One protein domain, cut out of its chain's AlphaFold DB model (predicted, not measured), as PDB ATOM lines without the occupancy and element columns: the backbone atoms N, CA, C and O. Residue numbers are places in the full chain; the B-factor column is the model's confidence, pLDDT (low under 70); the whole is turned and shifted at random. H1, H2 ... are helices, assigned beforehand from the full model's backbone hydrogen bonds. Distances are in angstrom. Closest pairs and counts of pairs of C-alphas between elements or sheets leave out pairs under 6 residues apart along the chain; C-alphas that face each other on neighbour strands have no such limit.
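AT A GLANCE: This is residues 2 to 94 of the 110 residues of an uncharacterized protein of Lacticaseibacillus zeae (UniProt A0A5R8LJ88). A very long helix, H1, packs by its later part on a small bundle of three shorter helices, H2, H3 and H4, and its residues 3 to 17 stick out beyond the bundle as a straight arm. The three shorter helices run up and down, their centres making a triangle, and H4 is the one that H1 packs on. The printed part has 93 residues with four named helices, H1, H2, H3 and H4 in that order along the chain, and no named strand; the class is all helix. The whole is loose, with a radius of gyration of the C-alphas of 15.7 A. It spans 55 by 27 by 17 A, and the arm makes the length.

HOW THE PARTS SIT: Residues 2 to 17, of which 3 to 17 belong to H1, residues 3 to 37, stand free. Farther along, H1 touches H4, residues 81 to 94, with residues 25 to 35 alone; the closest C-alphas are those of Ile 32 and Asn 82, 5.8 A apart. H1 and H4 run opposite ways at a shallow tilt of 26 degrees. H1 and H2, residues 45 to 59, are near each other, their closest C-alphas 8.4 A apart. H2 and H3, residues 63 to 75, form a helical hairpin; they touch, closest at the C-alphas of Gln 47 and Ile 73, 5.1 A apart, and run opposite ways at a shallow tilt of 20 degrees. H3 and H4 form a second helical hairpin, opposite ways at a shallow tilt of 26 degrees; they touch, and their closest C-alphas, of Thr 63 and Ala 94, are 4.9 A apart. H2, with residues 54 to 58 alone, touches residues 90 to 93 of H4, closest at the C-alphas of Ile 58 and Ala 90, 6.5 A apart. H2 and H4 run the same way at a tilt of 38 degrees, only just steep. H2, H3 and H4 are an up and down bundle, each helix running against the one before it. H4 is the hub, touching three helices, while H1 and H3 are apart. In H1, H2, H3 and H4 every O i to N i+4 pair is within hydrogen-bond range.

IN THESE COORDINATES: H1, Val 3 to Asp 37, begins at C-alpha 3 (157.892, 181.548, 131.553) and ends at C-alpha 37 (157.154, 212.816, 172.016), 51.1 A from first to last C-alpha. H2, Glu 45 to Val 59, measures 21.6 A. H3 covers Thr 63 to Ala 75. H4, Gly 81 to Ala 94, measures 20.6 A and ends at C-alpha 94 (161.750, 206.339, 144.549).

THE WHOLE: The two C-alphas farthest apart are those of Arg 2 and Gly 39, at 55.7 A. Without the free stretch the body has 77 residues, spans 31 by 24 by 16 A and has a radius of gyration of 11.5 A. The link H1 to H2 is short, with 7 residues; the links H2 to H3 and H3 to H4 are tight. The printed part has no cut. The model's mean pLDDT is 93.0 over the printed part, and no printed residue is under 70.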
ATOM      1  N   ARG A   2     159.609 177.128 132.885       78.25
ATOM      2  CA  ARG A   2     158.583 177.790 132.054       78.25
ATOM      3  C   ARG A   2     158.517 179.284 132.378       78.25
ATOM      4  O   ARG A   2     158.747 179.660 133.525       78.25
ATOM      5  N   VAL A   3     158.131 180.100 131.398       75.12
ATOM      6  CA  VAL A   3     157.892 181.548 131.553       75.12
ATOM      7  C   VAL A   3     156.973 181.842 132.749       75.12
ATOM      8  O   VAL A   3     157.295 182.688 133.574       75.12
ATOM      9  N   GLU A   4     155.909 181.058 132.944       75.88
ATOM     10  CA  GLU A   4     154.999 181.175 134.097       75.88
ATOM     11  C   GLU A   4     155.701 180.984 135.457       75.88
ATOM     12  O   GLU A   4     155.430 181.710 136.411       75.88
ATOM     13  N   GLU A   5     156.647 180.044 135.559       76.69
ATOM     14  CA  GLU A   5     157.413 179.806 136.791       76.69
ATOM     15  C   GLU A   5     158.424 180.925 137.077       76.69
ATOM     16  O   GLU A   5     158.804 181.127 138.235       76.69
ATOM     17  N   MET A   6     158.895 181.618 136.035       74.50
ATOM     18  CA  MET A   6     159.781 182.778 136.152       74.50
ATOM     19  C   MET A   6     158.998 184.013 136.592       74.50
ATOM     20  O   MET A   6     159.406 184.675 137.547       74.50
ATOM     21  N   THR A   7     157.843 184.269 135.971       77.94
ATOM     22  CA  THR A   7     156.943 185.369 136.338       77.94
ATOM     23  C   THR A   7     156.425 185.211 137.766       77.94
ATOM     24  O   THR A   7     156.501 186.152 138.550       77.94
ATOM     25  N   ASN A   8     155.992 184.010 138.164       83.62
ATOM     26  CA  ASN A   8     155.486 183.774 139.519       83.62
ATOM     27  C   ASN A   8     156.575 183.988 140.591       83.62
ATOM     28  O   ASN A   8     156.347 184.640 141.608       83.62
ATOM     29  N   ARG A   9     157.808 183.530 140.330       79.56
ATOM     30  CA  ARG A   9     158.953 183.793 141.219       79.56
ATOM     31  C   ARG A   9     159.328 185.269 141.292       79.56
ATOM     32  O   ARG A   9     159.753 185.729 142.349       79.56
ATOM     33  N   TYR A  10     159.224 185.997 140.184       79.50
ATOM     34  CA  TYR A  10     159.476 187.435 140.164       79.50
ATOM     35  C   TYR A  10     158.444 188.189 141.009       79.50
ATOM     36  O   TYR A  10     158.834 188.951 141.892       79.50
ATOM     37  N   LEU A  11     157.152 187.905 140.811       83.31
ATOM     38  CA  LEU A  11     156.065 188.510 141.584       83.31
ATOM     39  C   LEU A  11     156.187 188.205 143.080       83.31
ATOM     40  O   LEU A  11     156.041 189.109 143.897       83.31
ATOM     41  N   GLN A  12     156.546 186.972 143.448       84.81
ATOM     42  CA  GLN A  12     156.771 186.611 144.848       84.81
ATOM     43  C   GLN A  12     157.922 187.417 145.476       84.81
ATOM     44  O   GLN A  12     157.783 187.944 146.576       84.81
ATOM     45  N   ARG A  13     159.050 187.571 144.768       82.38
ATOM     46  CA  ARG A  13     160.174 188.395 145.249       82.38
ATOM     47  C   ARG A  13     159.804 189.872 145.358       82.38
ATOM     48  O   ARG A  13     160.330 190.566 146.225       82.38
ATOM     49  N   LEU A  14     158.958 190.367 144.459       83.12
ATOM     50  CA  LEU A  14     158.474 191.742 144.492       83.12
ATOM     51  C   LEU A  14     157.568 191.973 145.711       83.12
ATOM     52  O   LEU A  14     157.788 192.938 146.438       83.12
ATOM     53  N   ASP A  15     156.642 191.051 145.990       87.25
ATOM     54  CA  ASP A  15     155.789 191.070 147.187       87.25
ATOM     55  C   ASP A  15     156.620 191.029 148.481       87.25
ATOM     56  O   ASP A  15     156.454 191.873 149.360       87.25
ATOM     57  N   GLU A  16     157.597 190.122 148.579       86.88
ATOM     58  CA  GLU A  16     158.503 190.039 149.735       86.88
ATOM     59  C   GLU A  16     159.272 191.353 149.966       86.88
ATOM     60  O   GLU A  16     159.381 191.826 151.102       86.88
ATOM     61  N   ARG A  17     159.772 191.981 148.893       85.56
ATOM     62  CA  ARG A  17     160.474 193.273 148.972       85.56
ATOM     63  C   ARG A  17     159.547 194.405 149.401       85.56
ATOM     64  O   ARG A  17     159.966 195.222 150.217       85.56
ATOM     65  N   LEU A  18     158.321 194.453 148.879       86.56
ATOM     66  CA  LEU A  18     157.326 195.462 149.248       86.56
ATOM     67  C   LEU A  18     156.927 195.341 150.722       86.56
ATOM     68  O   LEU A  18     156.936 196.344 151.431       86.56
ATOM     69  N   ARG A  19     156.695 194.122 151.222       90.44
ATOM     70  CA  ARG A  19     156.392 193.877 152.644       90.44
ATOM     71  C   ARG A  19     157.529 194.289 153.573       90.44
ATOM     72  O   ARG A  19     157.294 194.870 154.633       90.44
ATOM     73  N   ALA A  20     158.772 193.995 153.189       90.12
ATOM     74  CA  ALA A  20     159.938 194.444 153.946       90.12
ATOM     75  C   ALA A  20     160.014 195.979 153.983       90.12
ATOM     76  O   ALA A  20     160.332 196.559 155.023       90.12
ATOM     77  N   TYR A  21     159.669 196.629 152.868       90.12
ATOM     78  CA  TYR A  21     159.605 198.082 152.761       90.12
ATOM     79  C   TYR A  21     158.559 198.694 153.683       90.12
ATOM     80  O   TYR A  21     158.870 199.601 154.451       90.12
ATOM     81  N   GLU A  22     157.339 198.168 153.628       91.56
ATOM     82  CA  GLU A  22     156.220 198.592 154.461       91.56
ATOM     83  C   GLU A  22     156.563 198.450 155.948       91.56
ATOM     84  O   GLU A  22     156.403 199.389 156.723       91.56
ATOM     85  N   THR A  23     157.137 197.308 156.338       95.38
ATOM     86  CA  THR A  23     157.575 197.064 157.720       95.38
ATOM     87  C   THR A  23     158.609 198.098 158.169       95.38
ATOM     88  O   THR A  23     158.506 198.657 159.263       95.38
ATOM     89  N   ALA A  24     159.607 198.381 157.326       94.94
ATOM     90  CA  ALA A  24     160.655 199.345 157.637       94.94
ATOM     91  C   ALA A  24     160.132 200.791 157.695       94.94
ATOM     92  O   ALA A  24     160.577 201.559 158.553       94.94
ATOM     93  N   LEU A  25     159.190 201.154 156.817       95.38
ATOM     94  CA  LEU A  25     158.520 202.452 156.827       95.38
ATOM     95  C   LEU A  25     157.718 202.634 158.117       95.38
ATOM     96  O   LEU A  25     157.982 203.580 158.853       95.38
ATOM     97  N   ASN A  26     156.821 201.696 158.430       96.31
ATOM     98  CA  ASN A  26     155.962 201.755 159.613       96.31
ATOM     99  C   ASN A  26     156.782 201.849 160.904       96.31
ATOM    100  O   ASN A  26     156.501 202.683 161.761       96.31
ATOM    101  N   GLN A  27     157.850 201.052 161.016       97.88
ATOM    102  CA  GLN A  27     158.754 201.128 162.161       97.88
ATOM    103  C   GLN A  27     159.449 202.493 162.257       97.88
ATOM    104  O   GLN A  27     159.580 203.040 163.347       97.88
ATOM    105  N   THR A  28     159.895 203.052 161.129       97.62
ATOM    106  CA  THR A  28     160.595 204.345 161.116       97.62
ATOM    107  C   THR A  28     159.654 205.501 161.456       97.62
ATOM    108  O   THR A  28     160.066 206.405 162.175       97.62
ATOM    109  N   VAL A  29     158.398 205.461 161.002       96.75
ATOM    110  CA  VAL A  29     157.369 206.443 161.387       96.75
ATOM    111  C   VAL A  29     157.104 206.376 162.893       96.75
ATOM    112  O   VAL A  29     157.199 207.399 163.563       96.75
ATOM    113  N   ALA A  30     156.900 205.179 163.448       97.69
ATOM    114  CA  ALA A  30     156.706 205.007 164.889       97.69
ATOM    115  C   ALA A  30     157.923 205.475 165.714       97.69
ATOM    116  O   ALA A  30     157.778 206.043 166.796       97.69
ATOM    117  N   ASP A  31     159.139 205.251 165.209       97.94
ATOM    118  CA  ASP A  31     160.358 205.748 165.847       97.94
ATOM    119  C   ASP A  31     160.440 207.288 165.823       97.94
ATOM    120  O   ASP A  31     160.888 207.877 166.802       97.94
ATOM    121  N   ILE A  32     159.984 207.942 164.746       96.69
ATOM    122  CA  ILE A  32     159.910 209.410 164.639       96.69
ATOM    123  C   ILE A  32     158.896 209.986 165.627       96.69
ATOM    124  O   ILE A  32     159.224 210.940 166.328       96.69
ATOM    125  N   GLU A  33     157.701 209.400 165.708       95.38
ATOM    126  CA  GLU A  33     156.669 209.804 166.672       95.38
ATOM    127  C   GLU A  33     157.203 209.703 168.105       95.38
ATOM    128  O   GLU A  33     157.139 210.666 168.867       95.38
ATOM    129  N   ARG A  34     157.845 208.579 168.449       96.88
ATOM    130  CA  ARG A  34     158.463 208.393 169.768       96.88
ATOM    131  C   ARG A  34     159.558 209.422 170.044       96.88
ATOM    132  O   ARG A  34     159.629 209.942 171.159       96.88
ATOM    133  N   ASP A  35     160.444 209.670 169.082       96.50
ATOM    134  CA  ASP A  35     161.541 210.622 169.255       96.50
ATOM    135  C   ASP A  35     161.007 212.056 169.414       96.50
ATOM    136  O   ASP A  35     161.556 212.815 170.213       96.50
ATOM    137  N   TYR A  36     159.923 212.405 168.713       93.56
ATOM    138  CA  TYR A  36     159.215 213.678 168.864       93.56
ATOM    139  C   TYR A  36     158.602 213.811 170.265       93.56
ATOM    140  O   TYR A  36     158.938 214.746 170.992       93.56
ATOM    141  N   ASP A  37     157.807 212.827 170.696       94.44
ATOM    142  CA  ASP A  37     157.154 212.816 172.016       94.44
ATOM    143  C   ASP A  37     158.159 212.835 173.178       94.44
ATOM    144  O   ASP A  37     157.900 213.387 174.249       94.44
ATOM    145  N   SER A  38     159.331 212.234 172.968       94.50
ATOM    146  CA  SER A  38     160.404 212.155 173.962       94.50
ATOM    147  C   SER A  38     161.351 213.365 173.936       94.50
ATOM    148  O   SER A  38     162.287 213.417 174.733       94.50
ATOM    149  N   GLY A  39     161.147 214.323 173.022       93.38
ATOM    150  CA  GLY A  39     161.993 215.512 172.868       93.38
ATOM    151  C   GLY A  39     163.380 215.250 172.265       93.38
ATOM    152  O   GLY A  39     164.251 216.115 172.342       93.38
ATOM    153  N   PHE A  40     163.605 214.072 171.673       92.88
ATOM    154  CA  PHE A  40     164.841 213.721 170.958       92.88
ATOM    155  C   PHE A  40     164.825 214.155 169.488       92.88
ATOM    156  O   PHE A  40     165.887 214.247 168.873       92.88
ATOM    157  N   LEU A  41     163.646 214.448 168.933       93.94
ATOM    158  CA  LEU A  41     163.479 215.024 167.604       93.94
ATOM    159  C   LEU A  41     162.945 216.453 167.719       93.94
ATOM    160  O   LEU A  41     161.764 216.671 167.979       93.94
ATOM    161  N   ASN A  42     163.825 217.428 167.496       92.31
ATOM    162  CA  ASN A  42     163.453 218.835 167.418       92.31
ATOM    163  C   ASN A  42     163.333 219.255 165.951       92.31
ATOM    164  O   ASN A  42     164.340 219.364 165.253       92.31
ATOM    165  N   VAL A  43     162.107 219.486 165.497       94.31
ATOM    166  CA  VAL A  43     161.788 219.862 164.116       94.31
ATOM    167  C   VAL A  43     160.914 221.102 164.105       94.31
ATOM    168  O   VAL A  43     160.128 221.342 165.023       94.31
ATOM    169  N   THR A  44     161.060 221.910 163.062       95.00
ATOM    170  CA  THR A  44     160.173 223.055 162.849       95.00
ATOM    171  C   THR A  44     158.793 222.588 162.382       95.00
ATOM    172  O   THR A  44     158.650 221.499 161.832       95.00
ATOM    173  N   GLU A  45     157.774 223.434 162.540       95.38
ATOM    174  CA  GLU A  45     156.431 223.173 161.994       95.38
ATOM    175  C   GLU A  45     156.474 222.910 160.477       95.38
ATOM    176  O   GLU A  45     155.816 222.002 159.976       95.38
ATOM    177  N   ALA A  46     157.314 223.654 159.746       96.81
ATOM    178  CA  ALA A  46     157.512 223.451 158.313       96.81
ATOM    179  C   ALA A  46     158.149 222.084 158.007       96.81
ATOM    180  O   ALA A  46     157.666 221.365 157.137       96.81
ATOM    181  N   GLN A  47     159.182 221.677 158.761       97.06
ATOM    182  CA  GLN A  47     159.748 220.329 158.623       97.06
ATOM    183  C   GLN A  47     158.719 219.242 158.929       97.06
ATOM    184  O   GLN A  47     158.704 218.221 158.250       97.06
ATOM    185  N   TRP A  48     157.859 219.443 159.930       96.75
ATOM    186  CA  TRP A  48     156.814 218.478 160.267       96.75
ATOM    187  C   TRP A  48     155.814 218.296 159.121       96.75
ATOM    188  O   TRP A  48     155.504 217.169 158.738       96.75
ATOM    189  N   GLN A  49     155.370 219.397 158.517       97.38
ATOM    190  CA  GLN A  49     154.498 219.366 157.342       97.38
ATOM    191  C   GLN A  49     155.165 218.635 156.170       97.38
ATOM    192  O   GLN A  49     154.536 217.781 155.546       97.38
ATOM    193  N   ASP A  50     156.453 218.879 155.924       98.25
ATOM    194  CA  ASP A  50     157.186 218.173 154.870       98.25
ATOM    195  C   ASP A  50     157.368 216.672 155.165       98.25
ATOM    196  O   ASP A  50     157.341 215.859 154.239       98.25
ATOM    197  N   ILE A  51     157.519 216.273 156.435       97.75
ATOM    198  CA  ILE A  51     157.555 214.857 156.845       97.75
ATOM    199  C   ILE A  51     156.228 214.171 156.513       97.75
ATOM    200  O   ILE A  51     156.234 213.075 155.949       97.75
ATOM    201  N   VAL A  52     155.096 214.816 156.813       97.31
ATOM    202  CA  VAL A  52     153.764 214.296 156.466       97.31
ATOM    203  C   VAL A  52     153.635 214.138 154.951       97.31
ATOM    204  O   VAL A  52     153.294 213.054 154.476       97.31
ATOM    205  N   VAL A  53     153.999 215.172 154.185       98.25
ATOM    206  CA  VAL A  53     153.983 215.126 152.713       98.25
ATOM    207  C   VAL A  53     154.878 214.004 152.182       98.25
ATOM    208  O   VAL A  53     154.494 213.306 151.242       98.25
ATOM    209  N   LEU A  54     156.053 213.783 152.776       98.31
ATOM    210  CA  LEU A  54     156.957 212.704 152.381       98.31
ATOM    211  C   LEU A  54     156.311 211.327 152.582       98.31
ATOM    212  O   LEU A  54     156.349 210.505 151.666       98.31
ATOM    213  N   VAL A  55     155.704 211.078 153.745       97.19
ATOM    214  CA  VAL A  55     155.034 209.802 154.047       97.19
ATOM    215  C   VAL A  55     153.855 209.569 153.101       97.19
ATOM    216  O   VAL A  55     153.751 208.494 152.509       97.19
ATOM    217  N   GLU A  56     153.015 210.580 152.872       96.94
ATOM    218  CA  GLU A  56     151.908 210.493 151.908       96.94
ATOM    219  C   GLU A  56     152.402 210.220 150.481       96.94
ATOM    220  O   GLU A  56     151.822 209.405 149.760       96.94
ATOM    221  N   SER A  57     153.512 210.843 150.078       96.31
ATOM    222  CA  SER A  57     154.112 210.638 148.757       96.31
ATOM    223  C   SER A  57     154.619 209.211 148.562       96.31
ATOM    224  O   SER A  57     154.532 208.686 147.451       96.31
ATOM    225  N   ILE A  58     155.116 208.562 149.622       93.88
ATOM    226  CA  ILE A  58     155.491 207.141 149.594       93.88
ATOM    227  C   ILE A  58     154.247 206.271 149.399       93.88
ATOM    228  O   ILE A  58     154.246 205.415 148.517       93.88
ATOM    229  N   VAL A  59     153.173 206.525 150.156       91.81
ATOM    230  CA  VAL A  59     151.900 205.787 150.033       91.81
ATOM    231  C   VAL A  59     151.314 205.909 148.622       91.81
ATOM    232  O   VAL A  59     150.790 204.940 148.078       91.81
ATOM    233  N   GLN A  60     151.438 207.082 148.000       92.25
ATOM    234  CA  GLN A  60     150.970 207.343 146.634       92.25
ATOM    235  C   GLN A  60     151.961 206.907 145.543       92.25
ATOM    236  O   GLN A  60     151.674 207.074 144.358       92.25
ATOM    237  N   ALA A  61     153.140 206.408 145.921       90.88
ATOM    238  CA  ALA A  61     154.263 206.140 145.028       90.88
ATOM    239  C   ALA A  61     154.640 207.319 144.103       90.88
ATOM    240  O   ALA A  61     155.100 207.140 142.974       90.88
ATOM    241  N   ASN A  62     154.470 208.550 144.588       94.19
ATOM    242  CA  ASN A  62     154.760 209.767 143.842       94.19
ATOM    243  C   ASN A  62     156.246 210.132 143.971       94.19
ATOM    244  O   ASN A  62     156.648 210.904 144.842       94.19
ATOM    245  N   THR A  63     157.073 209.572 143.087       93.69
ATOM    246  CA  THR A  63     158.539 209.722 143.128       93.69
ATOM    247  C   THR A  63     159.001 211.178 143.066       93.69
ATOM    248  O   THR A  63     159.923 211.556 143.787       93.69
ATOM    249  N   ARG A  64     158.330 212.024 142.272       95.44
ATOM    250  CA  ARG A  64     158.623 213.463 142.199       95.44
ATOM    251  C   ARG A  64     158.438 214.127 143.562       95.44
ATOM    252  O   ARG A  64     159.352 214.796 144.035       95.44
ATOM    253  N   MET A  65     157.290 213.909 144.201       97.75
ATOM    254  CA  MET A  65     157.018 214.511 145.507       97.75
ATOM    255  C   MET A  65     157.899 213.938 146.617       97.75
ATOM    256  O   MET A  65     158.279 214.679 147.515       97.75
ATOM    257  N   ILE A  66     158.312 212.669 146.530       97.44
ATOM    258  CA  ILE A  66     159.312 212.104 147.447       97.44
ATOM    259  C   ILE A  66     160.613 212.915 147.398       97.44
ATOM    260  O   ILE A  66     161.175 213.236 148.447       97.44
ATOM    261  N   HIS A  67     161.096 213.255 146.200       97.00
ATOM    262  CA  HIS A  67     162.301 214.069 146.047       97.00
ATOM    263  C   HIS A  67     162.090 215.499 146.559       97.00
ATOM    264  O   HIS A  67     162.884 215.957 147.379       97.00
ATOM    265  N   GLU A  68     161.007 216.161 146.144       98.00
ATOM    266  CA  GLU A  68     160.688 217.540 146.547       98.00
ATOM    267  C   GLU A  68     160.539 217.675 148.071       98.00
ATOM    268  O   GLU A  68     161.181 218.533 148.677       98.00
ATOM    269  N   ALA A  69     159.769 216.789 148.710       98.19
ATOM    270  CA  ALA A  69     159.576 216.799 150.158       98.19
ATOM    271  C   ALA A  69     160.877 216.474 150.902       98.19
ATOM    272  O   ALA A  69     161.220 217.149 151.868       98.19
ATOM    273  N   SER A  70     161.652 215.491 150.427       97.88
ATOM    274  CA  SER A  70     162.949 215.173 151.037       97.88
ATOM    275  C   SER A  70     163.892 216.373 151.046       97.88
ATOM    276  O   SER A  70     164.567 216.613 152.045       97.88
ATOM    277  N   ASP A  71     163.971 217.103 149.935       98.00
ATOM    278  CA  ASP A  71     164.865 218.251 149.810       98.00
ATOM    279  C   ASP A  71     164.346 219.450 150.628       98.00
ATOM    280  O   ASP A  71     165.146 220.154 151.247       98.00
ATOM    281  N   SER A  72     163.021 219.621 150.734       97.62
ATOM    282  CA  SER A  72     162.393 220.621 151.613       97.62
ATOM    283  C   SER A  72     162.684 220.369 153.100       97.62
ATOM    284  O   SER A  72     163.068 221.294 153.817       97.62
ATOM    285  N   ILE A  73     162.646 219.109 153.561       98.00
ATOM    286  CA  ILE A  73     162.984 218.756 154.955       98.00
ATOM    287  C   ILE A  73     164.414 219.189 155.311       98.00
ATOM    288  O   ILE A  73     164.646 219.717 156.402       98.00
ATOM    289  N   TYR A  74     165.370 218.980 154.397       97.25
ATOM    290  CA  TYR A  74     166.754 219.436 154.573       97.25
ATOM    291  C   TYR A  74     166.878 220.963 154.570       97.25
ATOM    292  O   TYR A  74     167.753 221.501 155.244       97.25
ATOM    293  N   ALA A  75     166.037 221.665 153.810       97.25
ATOM    294  CA  ALA A  75     166.045 223.124 153.761       97.25
ATOM    295  C   ALA A  75     165.478 223.758 155.043       97.25
ATOM    296  O   ALA A  75     165.918 224.835 155.442       97.25
ATOM    297  N   ASN A  76     164.530 223.084 155.698       95.69
ATOM    298  CA  ASN A  76     163.771 223.629 156.823       95.69
ATOM    299  C   ASN A  76     164.362 223.316 158.214       95.69
ATOM    300  O   ASN A  76     163.789 223.740 159.223       95.69
ATOM    301  N   GLY A  77     165.499 222.613 158.298       93.31
ATOM    302  CA  GLY A  77     166.204 222.393 159.564       93.31
ATOM    303  C   GLY A  77     167.205 221.235 159.552       93.31
ATOM    304  O   GLY A  77     167.559 220.686 158.510       93.31
ATOM    305  N   GLU A  78     167.682 220.867 160.743       95.00
ATOM    306  CA  GLU A  78     168.614 219.751 160.912       95.00
ATOM    307  C   GLU A  78     167.931 218.408 160.607       95.00
ATOM    308  O   GLU A  78     166.754 218.199 160.900       95.00
ATOM    309  N   VAL A  79     168.696 217.484 160.023       96.88
ATOM    310  CA  VAL A  79     168.249 216.129 159.696       96.88
ATOM    311  C   VAL A  79     169.223 215.123 160.295       96.88
ATOM    312  O   VAL A  79     170.355 214.972 159.831       96.88
ATOM    313  N   SER A  80     168.762 214.387 161.300       95.12
ATOM    314  CA  SER A  80     169.544 213.360 161.985       95.12
ATOM    315  C   SER A  80     168.651 212.199 162.443       95.12
ATOM    316  O   SER A  80     167.442 212.192 162.201       95.12
ATOM    317  N   GLY A  81     169.259 211.157 163.019       95.75
ATOM    318  CA  GLY A  81     168.532 210.038 163.627       95.75
ATOM    319  C   GLY A  81     167.499 209.373 162.707       95.75
ATOM    320  O   GLY A  81     167.789 209.040 161.551       95.75
ATOM    321  N   ASN A  82     166.289 209.172 163.232       96.81
ATOM    322  CA  ASN A  82     165.204 208.503 162.517       96.81
ATOM    323  C   ASN A  82     164.624 209.338 161.366       96.81
ATOM    324  O   ASN A  82     164.183 208.762 160.372       96.81
ATOM    325  N   LEU A  83     164.746 210.669 161.408       97.38
ATOM    326  CA  LEU A  83     164.376 211.527 160.279       97.38
ATOM    327  C   LEU A  83     165.286 211.281 159.064       97.38
ATOM    328  O   LEU A  83     164.811 211.090 157.944       97.38
ATOM    329  N   LEU A  84     166.602 211.176 159.284       97.56
ATOM    330  CA  LEU A  84     167.544 210.804 158.221       97.56
ATOM    331  C   LEU A  84     167.242 209.407 157.657       97.56
ATOM    332  O   LEU A  84     167.389 209.167 156.456       97.56
ATOM    333  N   LYS A  85     166.841 208.471 158.524       97.44
ATOM    334  CA  LYS A  85     166.462 207.111 158.128       97.44
ATOM    335  C   LYS A  85     165.219 207.116 157.234       97.44
ATOM    336  O   LYS A  85     165.250 206.453 156.198       97.44
ATOM    337  N   LEU A  86     164.189 207.898 157.573       97.81
ATOM    338  CA  LEU A  86     162.984 208.056 156.751       97.81
ATOM    339  C   LEU A  86     163.326 208.584 155.358       97.81
ATOM    340  O   LEU A  86     162.914 207.989 154.369       97.81
ATOM    341  N   ILE A  87     164.133 209.644 155.260       97.69
ATOM    342  CA  ILE A  87     164.497 210.229 153.960       97.69
ATOM    343  C   ILE A  87     165.293 209.238 153.103       97.69
ATOM    344  O   ILE A  87     165.052 209.118 151.902       97.69
ATOM    345  N   LYS A  88     166.227 208.488 153.701       96.88
ATOM    346  CA  LYS A  88     166.976 207.439 152.985       96.88
ATOM    347  C   LYS A  88     166.056 206.344 152.460       96.88
ATOM    348  O   LYS A  88     166.234 205.899 151.328       96.88
ATOM    349  N   LEU A  89     165.086 205.929 153.270       96.19
ATOM    350  CA  LEU A  89     164.077 204.956 152.878       96.19
ATOM    351  C   LEU A  89     163.209 205.525 151.745       96.19
ATOM    352  O   LEU A  89     163.111 204.919 150.691       96.19
ATOM    353  N   ALA A  90     162.700 206.746 151.857       95.94
ATOM    354  CA  ALA A  90     161.909 207.369 150.798       95.94
ATOM    355  C   ALA A  90     162.678 207.484 149.467       95.94
ATOM    356  O   ALA A  90     162.195 207.054 148.419       95.94
ATOM    357  N   LYS A  91     163.920 207.991 149.496       94.62
ATOM    358  CA  LYS A  91     164.759 208.103 148.292       94.62
ATOM    359  C   LYS A  91     165.074 206.736 147.693       94.62
ATOM    360  O   LYS A  91     165.050 206.597 146.476       94.62
ATOM    361  N   HIS A  92     165.320 205.714 148.514       92.56
ATOM    362  CA  HIS A  92     165.504 204.363 147.994       92.56
ATOM    363  C   HIS A  92     164.216 203.830 147.344       92.56
ATOM    364  O   HIS A  92     164.297 203.227 146.277       92.56
ATOM    365  N   PHE A  93     163.040 204.109 147.909       90.38
ATOM    366  CA  PHE A  93     161.752 203.710 147.341       90.38
ATOM    367  C   PHE A  93     161.535 204.340 145.966       90.38
ATOM    368  O   PHE A  93     161.179 203.645 145.023       90.38
ATOM    369  N   ALA A  94     161.848 205.629 145.823       91.50
ATOM    370  CA  ALA A  94     161.750 206.339 144.549       91.50
ATOM    371  C   ALA A  94     162.691 205.789 143.458       91.50
ATOM    372  O   ALA A  94     162.442 205.998 142.274       91.50
TER     373      ALA A  94